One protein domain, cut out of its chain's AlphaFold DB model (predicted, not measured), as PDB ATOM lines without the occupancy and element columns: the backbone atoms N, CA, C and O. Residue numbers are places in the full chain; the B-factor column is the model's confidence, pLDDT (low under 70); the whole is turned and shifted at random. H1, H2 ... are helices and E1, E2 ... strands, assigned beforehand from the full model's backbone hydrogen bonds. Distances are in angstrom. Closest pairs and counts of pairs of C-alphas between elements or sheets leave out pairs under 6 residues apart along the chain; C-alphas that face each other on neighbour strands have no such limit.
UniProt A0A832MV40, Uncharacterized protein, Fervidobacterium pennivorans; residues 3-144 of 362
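This is residues 3 to 144 of the 362 residues of an uncharacterized protein of Fervidobacterium pennivorans (UniProt A0A832MV40). Little is regular: a hairpin of long helices, H2 and H3, with a loose head of E1, H1 and E2 beyond one end. Three named helices and two strands, E1 H1 E2 H2 H3, hold 52 of 142 printed residues, mostly helix. The whole is loose, radius of gyration of the C-alphas 19.5 A, spans 60 by 41 by 29 A.

Start at E1, residues 8 to 11, antiparallel to E2, residues 42 to 45; N 9 and O 44, 2.9 A, are within hydrogen-bond range. H1, residues 23 to 27, has 0 of 1 O i to N i+4 pairs within range, but 2 of 2 O i to N i+3. H2, residues 60 to 76, and H3, residues 111 to 132, have every O i to N i+4 pair within range and touch, opposite ways at a shallow tilt of 19 degrees; the closest C-alphas, Ser 68 and Val 122, are 5.0 A apart.

Find C-alpha 8 at (90.997, 85.161, 49.302), where E1 begins; H3 runs 31.4 A to C-alpha 132 at (75.367, 57.281, 76.300).

The printed part has no cut, its links are long, and 24 residues, among them 12 to 22, have pLDDT under 70.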
ATOM      1  N   TYR A   3      91.317  81.436  58.461       80.25
ATOM      2  CA  TYR A   3      91.925  81.289  57.142       80.25
ATOM      3  C   TYR A   3      92.864  82.463  56.874       80.25
ATOM      4  O   TYR A   3      92.682  83.554  57.416       80.25
ATOM      5  N   ASN A   4      93.859  82.244  56.019       84.44
ATOM      6  CA  ASN A   4      94.753  83.310  55.590       84.44
ATOM      7  C   ASN A   4      94.012  84.229  54.606       84.44
ATOM      8  O   ASN A   4      93.540  83.786  53.562       84.44
ATOM      9  N   THR A   5      93.901  85.518  54.920       81.81
ATOM     10  CA  THR A   5      93.215  86.489  54.052       81.81
ATOM     11  C   THR A   5      93.906  86.664  52.700       81.81
ATOM     12  O   THR A   5      93.230  86.993  51.729       81.81
ATOM     13  N   ALA A   6      95.206  86.362  52.596       81.56
ATOM     14  CA  ALA A   6      95.935  86.336  51.324       81.56
ATOM     15  C   ALA A   6      95.460  85.221  50.371       81.56
ATOM     16  O   ALA A   6      95.714  85.288  49.168       81.56
ATOM     17  N   ASP A   7      94.750  84.211  50.883       84.00
ATOM     18  CA  ASP A   7      94.168  83.133  50.078       84.00
ATOM     19  C   ASP A   7      92.782  83.491  49.510       84.00
ATOM     20  O   ASP A   7      92.212  82.726  48.721       84.00
ATOM     21  N   LEU A   8      92.231  84.651  49.884       83.12
ATOM     22  CA  LEU A   8      90.997  85.161  49.302       83.12
ATOM     23  C   LEU A   8      91.274  85.870  47.978       83.12
ATOM     24  O   LEU A   8      92.117  86.761  47.882       83.12
ATOM     25  N   LYS A   9      90.479  85.539  46.960       81.94
ATOM     26  CA  LYS A   9      90.414  86.301  45.713       81.94
ATOM     27  C   LYS A   9      89.066  86.984  45.574       81.94
ATOM     28  O   LYS A   9      88.021  86.452  45.948       81.94
ATOM     29  N   GLN A  10      89.103  88.179  45.002       78.25
ATOM     30  CA  GLN A  10      87.907  88.929  44.661       78.25
ATOM     31  C   GLN A  10      87.195  88.278  43.470       78.25
ATOM     32  O   GLN A  10      87.810  87.930  42.458       78.25
ATOM     33  N   LEU A  11      85.880  88.132  43.586       75.44
ATOM     34  CA  LEU A  11      85.005  87.695  42.514       75.44
ATOM     35  C   LEU A  11      84.534  88.921  41.725       75.44
ATOM     36  O   LEU A  11      83.606  89.622  42.125       75.44
ATOM     37  N   ASN A  12      85.185  89.183  40.594       68.38
ATOM     38  CA  ASN A  12      84.832  90.296  39.717       68.38
ATOM     39  C   ASN A  12      83.733  89.908  38.718       68.38
ATOM     40  O   ASN A  12      83.687  88.781  38.222       68.38
ATOM     41  N   TYR A  13      82.860  90.863  38.384       61.72
ATOM     42  CA  TYR A  13      81.839  90.687  37.350       61.72
ATOM     43  C   TYR A  13      82.447  90.651  35.934       61.72
ATOM     44  O   TYR A  13      83.413  91.355  35.634       61.72
ATOM     45  N   GLY A  14      81.832  89.884  35.028       58.06
ATOM     46  CA  GLY A  14      82.083  89.965  33.584       58.06
ATOM     47  C   GLY A  14      83.246  89.104  33.079       58.06
ATOM     48  O   GLY A  14      83.410  87.954  33.486       58.06
ATOM     49  N   ARG A  15      84.049  89.641  32.144       48.00
ATOM     50  CA  ARG A  15      85.210  88.936  31.552       48.00
ATOM     51  C   ARG A  15      86.329  88.634  32.567       48.00
ATOM     52  O   ARG A  15      87.246  87.892  32.235       48.00
ATOM     53  N   ASN A  16      86.213  89.166  33.786       49.16
ATOM     54  CA  ASN A  16      87.215  89.114  34.849       49.16
ATOM     55  C   ASN A  16      86.921  88.065  35.938       49.16
ATOM     56  O   ASN A  16      87.570  88.096  36.984       49.16
ATOM     57  N   ILE A  17      85.976  87.135  35.729       60.91
ATOM     58  CA  ILE A  17      85.927  85.924  36.568       60.91
ATOM     59  C   ILE A  17      87.299  85.261  36.460       60.91
ATOM     60  O   ILE A  17      87.780  85.028  35.350       60.91
ATOM     61  N   SER A  18      87.941  85.005  37.602       60.47
ATOM     62  CA  SER A  18      89.313  84.500  37.618       60.47
ATOM     63  C   SER A  18      89.460  83.253  36.743       60.47
ATOM     64  O   SER A  18      88.601  82.362  36.757       60.47
ATOM     65  N   ARG A  19      90.583  83.159  36.019       64.31
ATOM     66  CA  ARG A  19      90.992  81.928  35.321       64.31
ATOM     67  C   ARG A  19      91.026  80.731  36.276       64.31
ATOM     68  O   ARG A  19      90.687  79.632  35.858       64.31
ATOM     69  N   ASP A  20      91.309  80.972  37.559       65.19
ATOM     70  CA  ASP A  20      91.330  79.956  38.624       65.19
ATOM     71  C   ASP A  20      89.965  79.319  38.904       65.19
ATOM     72  O   ASP A  20      89.883  78.304  39.593       65.19
ATOM     73  N   LEU A  21      88.891  79.921  38.391       65.88
ATOM     74  CA  LEU A  21      87.551  79.356  38.431       65.88
ATOM     75  C   LEU A  21      87.079  78.902  37.046       65.88
ATOM     76  O   LEU A  21      86.003  78.355  36.963       65.88
ATOM     77  N   GLY A  22      87.827  79.076  35.953       66.94
ATOM     78  CA  GLY A  22      87.360  78.719  34.597       66.94
ATOM     79  C   GLY A  22      86.772  79.888  33.794       66.94
ATOM     80  O   GLY A  22      86.214  79.694  32.710       66.94
ATOM     81  N   GLY A  23      86.933  81.124  34.280       72.81
ATOM     82  CA  GLY A  23      86.691  82.335  33.496       72.81
ATOM     83  C   GLY A  23      85.217  82.603  33.139       72.81
ATOM     84  O   GLY A  23      84.303  82.179  33.849       72.81
ATOM     85  N   PRO A  24      84.946  83.309  32.021       68.25
ATOM     86  CA  PRO A  24      83.592  83.724  31.632       68.25
ATOM     87  C   PRO A  24      82.604  82.570  31.422       68.25
ATOM     88  O   PRO A  24      81.390  82.781  31.485       68.25
ATOM     89  N   LYS A  25      83.107  81.352  31.188       71.75
ATOM     90  CA  LYS A  25      82.294  80.142  31.024       71.75
ATOM     91  C   LYS A  25      81.506  79.795  32.295       71.75
ATOM     92  O   LYS A  25      80.451  79.178  32.196       71.75
ATOM     93  N   LEU A  26      81.937  80.275  33.467       72.56
ATOM     94  CA  LEU A  26      81.269  80.033  34.753       72.56
ATOM     95  C   LEU A  26      80.204  81.053  35.150       72.56
ATOM     96  O   LEU A  26      79.566  80.890  36.193       72.56
ATOM     97  N   ASN A  27      79.954  82.076  34.329       70.81
ATOM     98  CA  ASN A  27      78.920  83.078  34.613       70.81
ATOM     99  C   ASN A  27      77.558  82.444  34.952       70.81
ATOM    100  O   ASN A  27      76.819  82.961  35.788       70.81
ATOM    101  N   TYR A  28      77.237  81.308  34.324       73.75
ATOM    102  CA  TYR A  28      76.012  80.566  34.602       73.75
ATOM    103  C   TYR A  28      75.993  79.962  36.016       73.75
ATOM    104  O   TYR A  28      75.020  80.135  36.749       73.75
ATOM    105  N   ALA A  29      77.081  79.308  36.430       77.12
ATOM    106  CA  ALA A  29      77.188  78.662  37.737       77.12
ATOM    107  C   ALA A  29      77.202  79.671  38.902       77.12
ATOM    108  O   ALA A  29      76.660  79.398  39.979       77.12
ATOM    109  N   LEU A  30      77.768  80.858  38.663       76.62
ATOM    110  CA  LEU A  30      77.938  81.937  39.644       76.62
ATOM    111  C   LEU A  30      76.795  82.965  39.640       76.62
ATOM    112  O   LEU A  30      76.827  83.943  40.392       76.62
ATOM    113  N   TYR A  31      75.760  82.753  38.823       72.31
ATOM    114  CA  TYR A  31      74.635  83.677  38.727       72.31
ATOM    115  C   TYR A  31      73.999  83.955  40.102       72.31
ATOM    116  O   TYR A  31      73.695  83.032  40.866       72.31
ATOM    117  N   GLY A  32      73.717  85.228  40.388       68.81
ATOM    118  CA  GLY A  32      73.021  85.665  41.603       68.81
ATOM    119  C   GLY A  32      73.903  85.763  42.848       68.81
ATOM    120  O   GLY A  32      73.381  86.085  43.906       68.81
ATOM    121  N   ILE A  33      75.206  85.487  42.734       72.00
ATOM    122  CA  ILE A  33      76.197  85.851  43.760       72.00
ATOM    123  C   ILE A  33      76.646  87.301  43.558       72.00
ATOM    124  O   ILE A  33      76.824  88.043  44.513       72.00
ATOM    125  N   ILE A  34      76.806  87.704  42.297       64.75
ATOM    126  CA  ILE A  34      77.282  89.033  41.930       64.75
ATOM    127  C   ILE A  34      76.068  89.935  41.702       64.75
ATOM    128  O   ILE A  34      75.271  89.687  40.790       64.75
ATOM    129  N   ASP A  35      75.924  90.970  42.530       60.19
ATOM    130  CA  ASP A  35      74.946  92.031  42.307       60.19
ATOM    131  C   ASP A  35      75.424  92.922  41.143       60.19
ATOM    132  O   ASP A  35      76.568  93.375  41.086       60.19
ATOM    133  N   ARG A  36      74.547  93.094  40.148       58.47
ATOM    134  CA  ARG A  36      74.816  93.859  38.919       58.47
ATOM    135  C   ARG A  36      74.662  95.364  39.119       58.47
ATOM    136  O   ARG A  36      75.204  96.126  38.326       58.47
ATOM    137  N   ASN A  37      73.900  95.769  40.132       59.00
ATOM    138  CA  ASN A  37      73.522  97.157  40.390       59.00
ATOM    139  C   ASN A  37      74.346  97.762  41.531       59.00
ATOM    140  O   ASN A  37      74.529  98.976  41.580       59.00
ATOM    141  N   LYS A  38      74.859  96.921  42.433       57.59
ATOM    142  CA  LYS A  38      75.871  97.286  43.425       57.59
ATOM    143  C   LYS A  38      76.984  96.251  43.348       57.59
ATOM    144  O   LYS A  38      76.705  95.091  43.628       57.59
ATOM    145  N   PRO A  39      78.227  96.608  42.995       55.91
ATOM    146  CA  PRO A  39      79.334  95.667  43.052       55.91
ATOM    147  C   PRO A  39      79.646  95.377  44.524       55.91
ATOM    148  O   PRO A  39      80.553  95.954  45.112       55.91
ATOM    149  N   VAL A  40      78.857  94.513  45.161       54.12
ATOM    150  CA  VAL A  40      79.249  93.932  46.439       54.12
ATOM    151  C   VAL A  40      80.443  93.049  46.129       54.12
ATOM    152  O   VAL A  40      80.335  92.084  45.365       54.12
ATOM    153  N   THR A  41      81.586  93.409  46.699       62.75
ATOM    154  CA  THR A  41      82.824  92.659  46.572       62.75
ATOM    155  C   THR A  41      82.645  91.288  47.212       62.75
ATOM    156  O   THR A  41      82.789  91.118  48.418       62.75
ATOM    157  N   SER A  42      82.264  90.300  46.408       74.00
ATOM    158  CA  SER A  42      82.243  88.912  46.854       74.00
ATOM    159  C   SER A  42      83.671  88.383  46.829       74.00
ATOM    160  O   SER A  42      84.401  88.620  45.869       74.00
ATOM    161  N   TYR A  43      84.069  87.661  47.869       80.56
ATOM    162  CA  TYR A  43      85.367  86.998  47.944       80.56
ATOM    163  C   TYR A  43      85.165  85.489  47.956       80.56
ATOM    164  O   TYR A  43      84.149  84.992  48.443       80.56
ATOM    165  N   TYR A  44      86.136  84.761  47.422       83.06
ATOM    166  CA  TYR A  44      86.165  83.309  47.497       83.06
ATOM    167  C   TYR A  44      87.550  82.837  47.918       83.06
ATOM    168  O   TYR A  44      88.564  83.449  47.575       83.06
ATOM    169  N   LEU A  45      87.575  81.734  48.659       86.06
ATOM    170  CA  LEU A  45      88.803  81.016  48.951       86.06
ATOM    171  C   LEU A  45      89.223  80.255  47.691       86.06
ATOM    172  O   LEU A  45      88.409  79.531  47.108       86.06
ATOM    173  N   VAL A  46      90.464  80.444  47.241       83.50
ATOM    174  CA  VAL A  46      90.942  79.750  46.038       83.50
ATOM    175  C   VAL A  46      91.049  78.235  46.278       83.50
ATOM    176  O   VAL A  46      91.262  77.813  47.417       83.50
ATOM    177  N   PRO A  47      90.896  77.398  45.231       83.31
ATOM    178  CA  PRO A  47      90.986  75.947  45.379       83.31
ATOM    179  C   PRO A  47      92.282  75.490  46.063       83.31
ATOM    180  O   PRO A  47      93.331  76.116  45.911       83.31
ATOM    181  N   SER A  48      92.198  74.370  46.786       82.81
ATOM    182  CA  SER A  48      93.322  73.739  47.501       82.81
ATOM    183  C   SER A  48      93.927  74.565  48.642       82.81
ATOM    184  O   SER A  48      95.022  74.252  49.109       82.81
ATOM    185  N   LYS A  49      93.238  75.610  49.108       88.00
ATOM    186  CA  LYS A  49      93.616  76.338  50.322       88.00
ATOM    187  C   LYS A  49      92.892  75.795  51.535       88.00
ATOM    188  O   LYS A  49      91.749  75.347  51.452       88.00
ATOM    189  N   SER A  50      93.585  75.868  52.661       87.81
ATOM    190  CA  SER A  50      93.127  75.317  53.926       87.81
ATOM    191  C   SER A  50      92.548  76.408  54.812       87.81
ATOM    192  O   SER A  50      92.995  77.554  54.807       87.81
ATOM    193  N   PHE A  51      91.573  76.021  55.618       88.44
ATOM    194  CA  PHE A  51      91.082  76.805  56.739       88.44
ATOM    195  C   PHE A  51      90.932  75.879  57.943       88.44
ATOM    196  O   PHE A  51      90.726  74.673  57.789       88.44
ATOM    197  N   THR A  52      91.007  76.446  59.139       88.62
ATOM    198  CA  THR A  52      90.921  75.695  60.391       88.62
ATOM    199  C   THR A  52      89.557  75.901  61.037       88.62
ATOM    200  O   THR A  52      89.063  77.028  61.184       88.62
ATOM    201  N   LEU A  53      88.938  74.792  61.443       87.69
ATOM    202  CA  LEU A  53      87.753  74.779  62.293       87.69
ATOM    203  C   LEU A  53      88.145  74.290  63.686       87.69
ATOM    204  O   LEU A  53      88.466  73.121  63.876       87.69
ATOM    205  N   ASN A  54      88.095  75.200  64.656       87.38
ATOM    206  CA  ASN A  54      88.350  74.901  66.057       87.38
ATOM    207  C   ASN A  54      87.024  74.568  66.746       87.38
ATOM    208  O   ASN A  54      86.108  75.391  66.771       87.38
ATOM    209  N   PHE A  55      86.923  73.356  67.290       86.62
ATOM    210  CA  PHE A  55      85.756  72.898  68.035       86.62
ATOM    211  C   PHE A  55      86.147  72.537  69.465       86.62
ATOM    212  O   PHE A  55      87.115  71.810  69.686       86.62
ATOM    213  N   THR A  56      85.328  72.966  70.423       89.88
ATOM    214  CA  THR A  56      85.412  72.530  71.818       89.88
ATOM    215  C   THR A  56      84.179  71.698  72.130       89.88
ATOM    216  O   THR A  56      83.052  72.180  72.017       89.88
ATOM    217  N   PHE A  57      84.383  70.443  72.521       88.50
ATOM    218  CA  PHE A  57      83.296  69.513  72.817       88.50
ATOM    219  C   PHE A  57      83.213  69.242  74.313       88.50
ATOM    220  O   PHE A  57      84.230  69.053  74.972       88.50
ATOM    221  N   LYS A  58      81.986  69.176  74.836       85.44
ATOM    222  CA  LYS A  58      81.737  68.817  76.239       85.44
ATOM    223  C   LYS A  58      81.943  67.325  76.516       85.44
ATOM    224  O   LYS A  58      82.197  66.956  77.654       85.44
ATOM    225  N   ASP A  59      81.803  66.473  75.500       88.56
ATOM    226  CA  ASP A  59      81.935  65.023  75.627       88.56
ATOM    227  C   ASP A  59      82.315  64.355  74.294       88.56
ATOM    228  O   ASP A  59      82.160  64.927  73.209       88.56
ATOM    229  N   ILE A  60      82.804  63.115  74.395       90.31
ATOM    230  CA  ILE A  60      83.299  62.320  73.267       90.31
ATOM    231  C   ILE A  60      82.198  61.918  72.276       90.31
ATOM    232  O   ILE A  60      82.472  61.801  71.084       90.31
ATOM    233  N   PHE A  61      80.953  61.744  72.724       91.69
ATOM    234  CA  PHE A  61      79.851  61.329  71.854       91.69
ATOM    235  C   PHE A  61      79.380  62.490  70.979       91.69
ATOM    236  O   PHE A  61      79.196  62.318  69.775       91.69
ATOM    237  N   THR A  62      79.302  63.698  71.545       91.19
ATOM    238  CA  THR A  62      79.079  64.930  70.776       91.19
ATOM    239  C   THR A  62      80.192  65.125  69.745       91.19
ATOM    240  O   THR A  62      79.898  65.402  68.584       91.19
ATOM    241  N   LYS A  63      81.466  64.927  70.135       91.44
ATOM    242  CA  LYS A  63      82.601  64.977  69.194       91.44
ATOM    243  C   LYS A  63      82.389  64.003  68.029       91.44
ATOM    244  O   LYS A  63      82.491  64.420  66.882       91.44
ATOM    245  N   LYS A  64      82.064  62.734  68.310       92.25
ATOM    246  CA  LYS A  64      81.828  61.709  67.279       92.25
ATOM    247  C   LYS A  64      80.716  62.108  66.306       92.25
ATOM    248  O   LYS A  64      80.955  62.092  65.106       92.25
ATOM    249  N   VAL A  65      79.553  62.539  66.805       93.56
ATOM    250  CA  VAL A  65      78.427  62.969  65.951       93.56
ATOM    251  C   VAL A  65      78.835  64.117  65.032       93.56
ATOM    252  O   VAL A  65      78.620  64.046  63.823       93.56
ATOM    253  N   ILE A  66      79.452  65.166  65.582       92.75
ATOM    254  CA  ILE A  66      79.842  66.341  64.796       92.75
ATOM    255  C   ILE A  66      80.896  65.981  63.745       92.75
ATOM    256  O   ILE A  66      80.789  66.434  62.606       92.75
ATOM    257  N   LEU A  67      81.878  65.139  64.085       91.69
ATOM    258  CA  LEU A  67      82.885  64.689  63.124       91.69
ATOM    259  C   LEU A  67      82.280  63.813  62.017       91.69
ATOM    260  O   LEU A  67      82.582  64.050  60.849       91.69
ATOM    261  N   SER A  68      81.391  62.867  62.338       92.88
ATOM    262  CA  SER A  68      80.716  62.044  61.322       92.88
ATOM    263  C   SER A  68      79.847  62.893  60.384       92.88
ATOM    264  O   SER A  68      79.901  62.727  59.166       92.88
ATOM    265  N   LEU A  69      79.103  63.872  60.915       92.56
ATOM    266  CA  LEU A  69      78.328  64.814  60.092       92.56
ATOM    267  C   LEU A  69      79.227  65.690  59.207       92.56
ATOM    268  O   LEU A  69      78.864  66.009  58.071       92.56
ATOM    269  N   LEU A  70      80.411  66.066  59.696       92.06
ATOM    270  CA  LEU A  70      81.387  66.820  58.912       92.06
ATOM    271  C   LEU A  70      81.952  65.979  57.757       92.06
ATOM    272  O   LEU A  70      82.081  66.510  56.653       92.06
ATOM    273  N   LYS A  71      82.208  64.676  57.963       92.12
ATOM    274  CA  LYS A  71      82.586  63.736  56.886       92.12
ATOM    275  C   LYS A  71      81.494  63.639  55.821       92.12
ATOM    276  O   LYS A  71      81.778  63.798  54.635       92.12
ATOM    277  N   LEU A  72      80.233  63.479  56.233       91.94
ATOM    278  CA  LEU A  72      79.095  63.454  55.308       91.94
ATOM    279  C   LEU A  72      78.978  64.765  54.510       91.94
ATOM    280  O   LEU A  72      78.779  64.753  53.294       91.94
ATOM    281  N   THR A  73      79.170  65.902  55.182       91.69
ATOM    282  CA  THR A  73      79.164  67.229  54.544       91.69
ATOM    283  C   THR A  73      80.332  67.395  53.570       91.69
ATOM    284  O   THR A  73      80.143  67.953  52.492       91.69
ATOM    285  N   SER A  74      81.522  66.887  53.900       92.12
ATOM    286  CA  SER A  74      82.678  66.855  52.995       92.12
ATOM    287  C   SER A  74      82.381  66.022  51.742       92.12
ATOM    288  O   SER A  74      82.659  66.460  50.618       92.12
ATOM    289  N   LEU A  75      81.745  64.858  51.913       92.38
ATOM    290  CA  LEU A  75      81.426  63.942  50.822       92.38
ATOM    291  C   LEU A  75      80.375  64.510  49.853       92.38
ATOM    292  O   LEU A  75      80.591  64.464  48.641       92.38
ATOM    293  N   LEU A  76      79.269  65.067  50.357       89.75
ATOM    294  CA  LEU A  76      78.083  65.405  49.542       89.75
ATOM    295  C   LEU A  76      77.735  66.898  49.486       89.75
ATOM    296  O   LEU A  76      76.805  67.290  48.778       89.75
ATOM    297  N   GLY A  77      78.456  67.737  50.223       88.25
ATOM    298  CA  GLY A  77      78.182  69.164  50.338       88.25
ATOM    299  C   GLY A  77      79.447  70.014  50.286       88.25
ATOM    300  O   GLY A  77      80.367  69.766  49.506       88.25
ATOM    301  N   GLY A  78      79.447  71.068  51.099       90.69
ATOM    302  CA  GLY A  78      80.517  72.051  51.154       90.69
ATOM    303  C   GLY A  78      80.140  73.263  52.001       90.69
ATOM    304  O   GLY A  78      79.049  73.318  52.574       90.69
ATOM    305  N   PHE A  79      81.025  74.257  52.030       89.25
ATOM    306  CA  PHE A  79      80.798  75.541  52.698       89.25
ATOM    307  C   PHE A  79      80.552  76.677  51.699       89.25
ATOM    308  O   PHE A  79      81.143  76.727  50.623       89.25
ATOM    309  N   GLY A  80      79.718  77.641  52.087       88.38
ATOM    310  CA  GLY A  80      79.503  78.873  51.328       88.38
ATOM    311  C   GLY A  80      78.422  78.779  50.248       88.38
ATOM    312  O   GLY A  80      77.491  77.976  50.316       88.38
ATOM    313  N   ALA A  81      78.499  79.678  49.267       83.56
ATOM    314  CA  ALA A  81      77.493  79.799  48.217       83.56
ATOM    315  C   ALA A  81      77.654  78.717  47.134       83.56
ATOM    316  O   ALA A  81      78.764  78.331  46.782       83.56
ATOM    317  N   LYS A  82      76.529  78.292  46.539       84.88
ATOM    318  CA  LYS A  82      76.475  77.349  45.398       84.88
ATOM    319  C   LYS A  82      77.070  75.962  45.667       84.88
ATOM    320  O   LYS A  82      77.481  75.287  44.726       84.88
ATOM    321  N   THR A  83      77.036  75.490  46.906       88.12
ATOM    322  CA  THR A  83      77.488  74.133  47.260       88.12
ATOM    323  C   THR A  83      76.741  73.038  46.502       88.12
ATOM    324  O   THR A  83      77.337  72.050  46.096       88.12
ATOM    325  N   THR A  84      75.468  73.263  46.162       84.06
ATOM    326  CA  THR A  84      74.693  72.368  45.282       84.06
ATOM    327  C   THR A  84      75.283  72.219  43.879       84.06
ATOM    328  O   THR A  84      74.989  71.245  43.202       84.06
ATOM    329  N   ASN A  85      76.099  73.169  43.420       86.50
ATOM    330  CA  ASN A  85      76.763  73.136  42.117       86.50
ATOM    331  C   ASN A  85      78.210  72.606  42.209       86.50
ATOM    332  O   ASN A  85      78.961  72.743  41.246       86.50
ATOM    333  N   GLY A  86      78.615  72.050  43.355       88.81
ATOM    334  CA  GLY A  86      79.964  71.528  43.593       88.81
ATOM    335  C   GLY A  86      80.980  72.553  44.116       88.81
ATOM    336  O   GLY A  86      82.147  72.209  44.286       88.81
ATOM    337  N   PHE A  87      80.576  73.800  44.392       89.25
ATOM    338  CA  PHE A  87      81.463  74.800  45.007       89.25
ATOM    339  C   PHE A  87      81.659  74.543  46.503       89.25
ATOM    340  O   PHE A  87      80.794  73.980  47.166       89.25
ATOM    341  N   GLY A  88      82.792  74.989  47.050       90.12
ATOM    342  CA  GLY A  88      83.048  74.911  48.491       90.12
ATOM    343  C   GLY A  88      83.205  73.491  49.036       90.12
ATOM    344  O   GLY A  88      83.186  73.305  50.254       90.12
ATOM    345  N   GLY A  89      83.340  72.496  48.153       91.81
ATOM    346  CA  GLY A  89      83.731  71.147  48.533       91.81
ATOM    347  C   GLY A  89      85.101  71.170  49.204       91.81
ATOM    348  O   GLY A  89      85.990  71.923  48.809       91.81
ATOM    349  N   PHE A  90      85.255  70.352  50.236       92.81
ATOM    350  CA  PHE A  90      86.460  70.295  51.051       92.81
ATOM    351  C   PHE A  90      86.761  68.846  51.419       92.81
ATOM    352  O   PHE A  90      85.872  67.993  51.385       92.81
ATOM    353  N   GLU A  91      88.007  68.587  51.790       92.12
ATOM    354  CA  GLU A  91      88.438  67.357  52.448       92.12
ATOM    355  C   GLU A  91      88.941  67.691  53.852       92.12
ATOM    356  O   GLU A  91      89.336  68.828  54.127       92.12
ATOM    357  N   ILE A  92      88.875  66.719  54.759       90.94
ATOM    358  CA  ILE A  92      89.288  66.926  56.144       90.94
ATOM    359  C   ILE A  92      90.730  66.458  56.262       90.94
ATOM    360  O   ILE A  92      91.016  65.261  56.281       90.94
ATOM    361  N   VAL A  93      91.633  67.427  56.337       85.88
ATOM    362  CA  VAL A  93      93.049  67.209  56.629       85.88
ATOM    363  C   VAL A  93      93.298  67.541  58.094       85.88
ATOM    364  O   VAL A  93      92.796  68.540  58.608       85.88
ATOM    365  N   GLY A  94      94.047  66.698  58.796       71.88
ATOM    366  CA  GLY A  94      94.327  66.916  60.208       71.88
ATOM    367  C   GLY A  94      95.523  66.103  60.686       71.88
ATOM    368  O   GLY A  94      95.843  65.081  60.086       71.88
ATOM    369  N   PRO A  95      96.178  66.530  61.778       65.38
ATOM    370  CA  PRO A  95      97.333  65.825  62.334       65.38
ATOM    371  C   PRO A  95      96.951  64.503  63.014       65.38
ATOM    372  O   PRO A  95      97.823  63.720  63.369       65.38
ATOM    373  N   ARG A  96      95.655  64.269  63.250       71.62
ATOM    374  CA  ARG A  96      95.143  63.057  63.888       71.62
ATOM    375  C   ARG A  96      94.431  62.211  62.850       71.62
ATOM    376  O   ARG A  96      93.409  62.644  62.321       71.62
ATOM    377  N   GLU A  97      94.940  61.006  62.632       68.31
ATOM    378  CA  GLU A  97      94.393  60.037  61.675       68.31
ATOM    379  C   GLU A  97      92.894  59.782  61.889       68.31
ATOM    380  O   GLU A  97      92.152  59.678  60.921       68.31
ATOM    381  N   GLU A  98      92.418  59.814  63.143       69.38
ATOM    382  CA  GLU A  98      90.999  59.625  63.500       69.38
ATOM    383  C   GLU A  98      90.036  60.639  62.833       69.38
ATOM    384  O   GLU A  98      88.829  60.399  62.773       69.38
ATOM    385  N   ILE A  99      90.549  61.785  62.365       72.31
ATOM    386  CA  ILE A  99      89.763  62.896  61.794       72.31
ATOM    387  C   ILE A  99      89.978  63.017  60.278       72.31
ATOM    388  O   ILE A  99      89.211  63.701  59.602       72.31
ATOM    389  N   VAL A 100      91.004  62.362  59.729       78.88
ATOM    390  CA  VAL A 100      91.346  62.494  58.311       78.88
ATOM    391  C   VAL A 100      90.247  61.870  57.455       78.88
ATOM    392  O   VAL A 100      89.880  60.708  57.613       78.88
ATOM    393  N   PHE A 101      89.724  62.656  56.518       86.25
ATOM    394  CA  PHE A 101      88.749  62.204  55.535       86.25
ATOM    395  C   PHE A 101      89.110  62.788  54.176       86.25
ATOM    396  O   PHE A 101      88.769  63.927  53.847       86.25
ATOM    397  N   VAL A 102      89.839  61.989  53.400       83.19
ATOM    398  CA  VAL A 102      90.246  62.343  52.043       83.19
ATOM    399  C   VAL A 102      89.073  62.107  51.104       83.19
ATOM    400  O   VAL A 102      88.467  61.031  51.103       83.19
ATOM    401  N   LYS A 103      88.770  63.096  50.260       85.38
ATOM    402  CA  LYS A 103      87.672  63.006  49.289       85.38
ATOM    403  C   LYS A 103      88.129  62.299  48.011       85.38
ATOM    404  O   LYS A 103      88.078  62.852  46.909       85.38
ATOM    405  N   LYS A 104      88.617  61.074  48.186       88.31
ATOM    406  CA  LYS A 104      89.114  60.198  47.129       88.31
ATOM    407  C   LYS A 104      88.190  58.994  46.992       88.31
ATOM    408  O   LYS A 104      87.747  58.447  47.997       88.31
ATOM    409  N   LEU A 105      87.889  58.615  45.757       89.25
ATOM    410  CA  LEU A 105      87.081  57.453  45.421       89.25
ATOM    411  C   LEU A 105      87.986  56.400  44.759       89.25
ATOM    412  O   LEU A 105      88.417  56.623  43.621       89.25
ATOM    413  N   PRO A 106      88.313  55.308  45.472       84.00
ATOM    414  CA  PRO A 106      89.079  54.193  44.919       84.00
ATOM    415  C   PRO A 106      88.401  53.571  43.696       84.00
ATOM    416  O   PRO A 106      87.174  53.584  43.587       84.00
ATOM    417  N   LYS A 107      89.187  53.004  42.776       80.00
ATOM    418  CA  LYS A 107      88.699  52.420  41.511       80.00
ATOM    419  C   LYS A 107      87.640  51.323  41.701       80.00
ATOM    420  O   LYS A 107      86.793  51.144  40.829       80.00
ATOM    421  N   ASP A 108      87.700  50.590  42.804       79.44
ATOM    422  CA  ASP A 108      86.815  49.478  43.164       79.44
ATOM    423  C   ASP A 108      85.595  49.902  44.004       79.44
ATOM    424  O   ASP A 108      84.758  49.066  44.356       79.44
ATOM    425  N   VAL A 109      85.459  51.194  44.311       84.75
ATOM    426  CA  VAL A 109      84.379  51.733  45.143       84.75
ATOM    427  C   VAL A 109      83.547  52.715  44.325       84.75
ATOM    428  O   VAL A 109      84.046  53.722  43.831       84.75
ATOM    429  N   ASN A 110      82.245  52.455  44.192       88.81
ATOM    430  CA  ASN A 110      81.323  53.446  43.641       88.81
ATOM    431  C   ASN A 110      80.929  54.474  44.718       88.81
ATOM    432  O   ASN A 110      81.071  54.249  45.923       88.81
ATOM    433  N   LEU A 111      80.439  55.639  44.286       91.50
ATOM    434  CA  LEU A 111      80.060  56.698  45.221       91.50
ATOM    435  C   LEU A 111      78.917  56.265  46.157       91.50
ATOM    436  O   LEU A 111      78.904  56.691  47.304       91.50
ATOM    437  N   GLU A 112      77.999  55.415  45.700       91.44
ATOM    438  CA  GLU A 112      76.869  54.911  46.500       91.44
ATOM    439  C   GLU A 112      77.355  54.137  47.723       91.44
ATOM    440  O   GLU A 112      77.038  54.517  48.844       91.44
ATOM    441  N   LYS A 113      78.247  53.160  47.532       91.50
ATOM    442  CA  LYS A 113      78.865  52.419  48.637       91.50
ATOM    443  C   LYS A 113      79.571  53.358  49.614       91.50
ATOM    444  O   LYS A 113      79.456  53.197  50.825       91.50
ATOM    445  N   ARG A 114      80.277  54.376  49.106       91.25
ATOM    446  CA  ARG A 114      80.955  55.359  49.964       91.25
ATOM    447  C   ARG A 114      79.973  56.224  50.761       91.25
ATOM    448  O   ARG A 114      80.279  56.610  51.892       91.25
ATOM    449  N   ILE A 115      78.820  56.550  50.174       92.19
ATOM    450  CA  ILE A 115      77.717  57.227  50.862       92.19
ATOM    451  C   ILE A 115      77.181  56.325  51.970       92.19
ATOM    452  O   ILE A 115      77.120  56.786  53.106       92.19
ATOM    453  N   ASP A 116      76.885  55.062  51.671       91.31
ATOM    454  CA  ASP A 116      76.337  54.100  52.633       91.31
ATOM    455  C   ASP A 116      77.277  53.883  53.825       91.31
ATOM    456  O   ASP A 116      76.851  53.973  54.975       91.31
ATOM    457  N   GLU A 117      78.577  53.700  53.570       92.00
ATOM    458  CA  GLU A 117      79.608  53.619  54.615       92.00
ATOM    459  C   GLU A 117      79.603  54.867  55.511       92.00
ATOM    460  O   GLU A 117      79.603  54.773  56.740       92.00
ATOM    461  N   THR A 118      79.552  56.056  54.902       92.00
ATOM    462  CA  THR A 118      79.569  57.327  55.643       92.00
ATOM    463  C   THR A 118      78.271  57.537  56.431       92.00
ATOM    464  O   THR A 118      78.303  58.059  57.546       92.00
ATOM    465  N   LEU A 119      77.123  57.129  55.884       92.06
ATOM    466  CA  LEU A 119      75.833  57.175  56.574       92.06
ATOM    467  C   LEU A 119      75.799  56.204  57.753       92.06
ATOM    468  O   LEU A 119      75.349  56.601  58.825       92.06
ATOM    469  N   ALA A 120      76.340  54.996  57.600       92.69
ATOM    470  CA  ALA A 120      76.465  54.034  58.691       92.69
ATOM    471  C   ALA A 120      77.340  54.583  59.835       92.69
ATOM    472  O   ALA A 120      76.977  54.456  61.006       92.69
ATOM    473  N   GLU A 121      78.447  55.272  59.522       92.81
ATOM    474  CA  GLU A 121      79.264  55.970  60.531       92.81
ATOM    475  C   GLU A 121      78.480  57.069  61.273       92.81
ATOM    476  O   GLU A 121      78.627  57.236  62.489       92.81
ATOM    477  N   VAL A 122      77.661  57.844  60.554       92.94
ATOM    478  CA  VAL A 122      76.806  58.890  61.143       92.94
ATOM    479  C   VAL A 122      75.731  58.272  62.028       92.94
ATOM    480  O   VAL A 122      75.539  58.715  63.162       92.94
ATOM    481  N   GLU A 123      75.051  57.242  61.536       92.69
ATOM    482  CA  GLU A 123      73.993  56.550  62.256       92.69
ATOM    483  C   GLU A 123      74.529  55.922  63.543       92.69
ATOM    484  O   GLU A 123      73.955  56.131  64.614       92.69
ATOM    485  N   GLN A 124      75.669  55.232  63.476       94.44
ATOM    486  CA  GLN A 124      76.298  54.658  64.660       94.44
ATOM    487  C   GLN A 124      76.692  55.741  65.671       94.44
ATOM    488  O   GLN A 124      76.443  55.583  66.867       94.44
ATOM    489  N   ALA A 125      77.247  56.872  65.218       94.44
ATOM    490  CA  ALA A 125      77.580  57.983  66.105       94.44
ATOM    491  C   ALA A 125      76.335  58.575  66.790       94.44
ATOM    492  O   ALA A 125      76.381  58.892  67.982       94.44
ATOM    493  N   LEU A 126      75.216  58.696  66.066       92.75
ATOM    494  CA  LEU A 126      73.936  59.151  66.618       92.75
ATOM    495  C   LEU A 126      73.359  58.144  67.620       92.75
ATOM    496  O   LEU A 126      72.922  58.552  68.696       92.75
ATOM    497  N   ARG A 127      73.402  56.843  67.315       91.88
ATOM    498  CA  ARG A 127      72.971  55.773  68.232       91.88
ATOM    499  C   ARG A 127      73.794  55.782  69.519       91.88
ATOM    500  O   ARG A 127      73.224  55.766  70.611       91.88
ATOM    501  N   ASP A 128      75.116  55.885  69.404       92.75
ATOM    502  CA  ASP A 128      76.020  55.993  70.550       92.75
ATOM    503  C   ASP A 128      75.724  57.242  71.382       92.75
ATOM    504  O   ASP A 128      75.711  57.170  72.613       92.75
ATOM    505  N   PHE A 129      75.469  58.378  70.728       92.81
ATOM    506  CA  PHE A 129      75.086  59.612  71.401       92.81
ATOM    507  C   PHE A 129      73.771  59.446  72.160       92.81
ATOM    508  O   PHE A 129      73.731  59.726  73.351       92.81
ATOM    509  N   VAL A 130      72.719  58.925  71.530       90.56
ATOM    510  CA  VAL A 130      71.423  58.696  72.189       90.56
ATOM    511  C   VAL A 130      71.550  57.760  73.394       90.56
ATOM    512  O   VAL A 130      70.985  58.037  74.455       90.56
ATOM    513  N   LYS A 131      72.328  56.685  73.254       89.44
ATOM    514  CA  LYS A 131      72.516  55.677  74.301       89.44
ATOM    515  C   LYS A 131      73.315  56.195  75.499       89.44
ATOM    516  O   LYS A 131      72.968  55.912  76.643       89.44
ATOM    517  N   HIS A 132      74.394  56.939  75.254       89.31
ATOM    518  CA  HIS A 132      75.367  57.281  76.300       89.31
ATOM    519  C   HIS A 132      75.311  58.740  76.759       89.31
ATOM    520  O   HIS A 132      75.886  59.075  77.802       89.31
ATOM    521  N   LYS A 133      74.636  59.632  76.023       87.56
ATOM    522  CA  LYS A 133      74.481  61.026  76.434       87.56
ATOM    523  C   LYS A 133      73.615  61.087  77.682       87.56
ATOM    524  O   LYS A 133      72.452  60.698  77.672       87.56
ATOM    525  N   LYS A 134      74.183  61.633  78.752       85.88
ATOM    526  CA  LYS A 134      73.438  61.998  79.954       85.88
ATOM    527  C   LYS A 134      72.915  63.424  79.819       85.88
ATOM    528  O   LYS A 134      73.640  64.312  79.358       85.88
ATOM    529  N   ILE A 135      71.665  63.626  80.212       83.31
ATOM    530  CA  ILE A 135      71.028  64.938  80.353       83.31
ATOM    531  C   ILE A 135      70.965  65.324  81.844       83.31
ATOM    532  O   ILE A 135      71.748  64.814  82.652       83.31
ATOM    533  N   ALA A 136      70.074  66.245  82.221       79.56
ATOM    534  CA  ALA A 136      69.904  66.669  83.608       79.56
ATOM    535  C   ALA A 136      69.680  65.472  84.555       79.56
ATOM    536  O   ALA A 136      69.053  64.469  84.195       79.56
ATOM    537  N   ASN A 137      70.224  65.584  85.768       82.75
ATOM    538  CA  ASN A 137      70.170  64.552  86.809       82.75
ATOM    539  C   ASN A 137      70.763  63.195  86.385       82.75
ATOM    540  O   ASN A 137      70.345  62.158  86.885       82.75
ATOM    541  N   ASN A 138      71.737  63.185  85.465       81.81
ATOM    542  CA  ASN A 138      72.370  61.967  84.939       81.81
ATOM    543  C   ASN A 138      71.419  60.999  84.208       81.81
ATOM    544  O   ASN A 138      71.800  59.854  83.951       81.81
ATOM    545  N   THR A 139      70.226  61.449  83.818       83.12
ATOM    546  CA  THR A 139      69.268  60.623  83.071       83.12
ATOM    547  C   THR A 139      69.814  60.334  81.665       83.12
ATOM    548  O   THR A 139      70.244  61.274  80.989       83.12
ATOM    549  N   PRO A 140      69.831  59.075  81.191       84.06
ATOM    550  CA  PRO A 140      70.181  58.760  79.806       84.06
ATOM    551  C   PRO A 140      69.207  59.411  78.817       84.06
ATOM    552  O   PRO A 140      67.994  59.337  79.009       84.06
ATOM    553  N   LEU A 141      69.725  60.009  77.743       86.25
ATOM    554  CA  LEU A 141      68.920  60.671  76.712       86.25
ATOM    555  C   LEU A 141      67.875  59.718  76.111       86.25
ATOM    556  O   LEU A 141      66.716  60.093  75.966       86.25
ATOM    557  N   GLN A 142      68.252  58.466  75.846       86.06
ATOM    558  CA  GLN A 142      67.335  57.419  75.384       86.06
ATOM    559  C   GLN A 142      66.065  57.242  76.240       86.06
ATOM    560  O   GLN A 142      65.043  56.833  75.705       86.06
ATOM    561  N   ASN A 143      66.097  57.567  77.538       83.75
ATOM    562  CA  ASN A 143      64.955  57.369  78.438       83.75
ATOM    563  C   ASN A 143      63.922  58.506  78.355       83.75
ATOM    564  O   ASN A 143      62.852  58.395  78.945       83.75
ATOM    565  N   VAL A 144      64.251  59.609  77.679       81.75
ATOM    566  CA  VAL A 144      63.361  60.774  77.524       81.75
ATOM    567  C   VAL A 144      62.992  61.055  76.070       81.75
ATOM    568  O   VAL A 144      62.156  61.917  75.807       81.75
TER     569      VAL A 144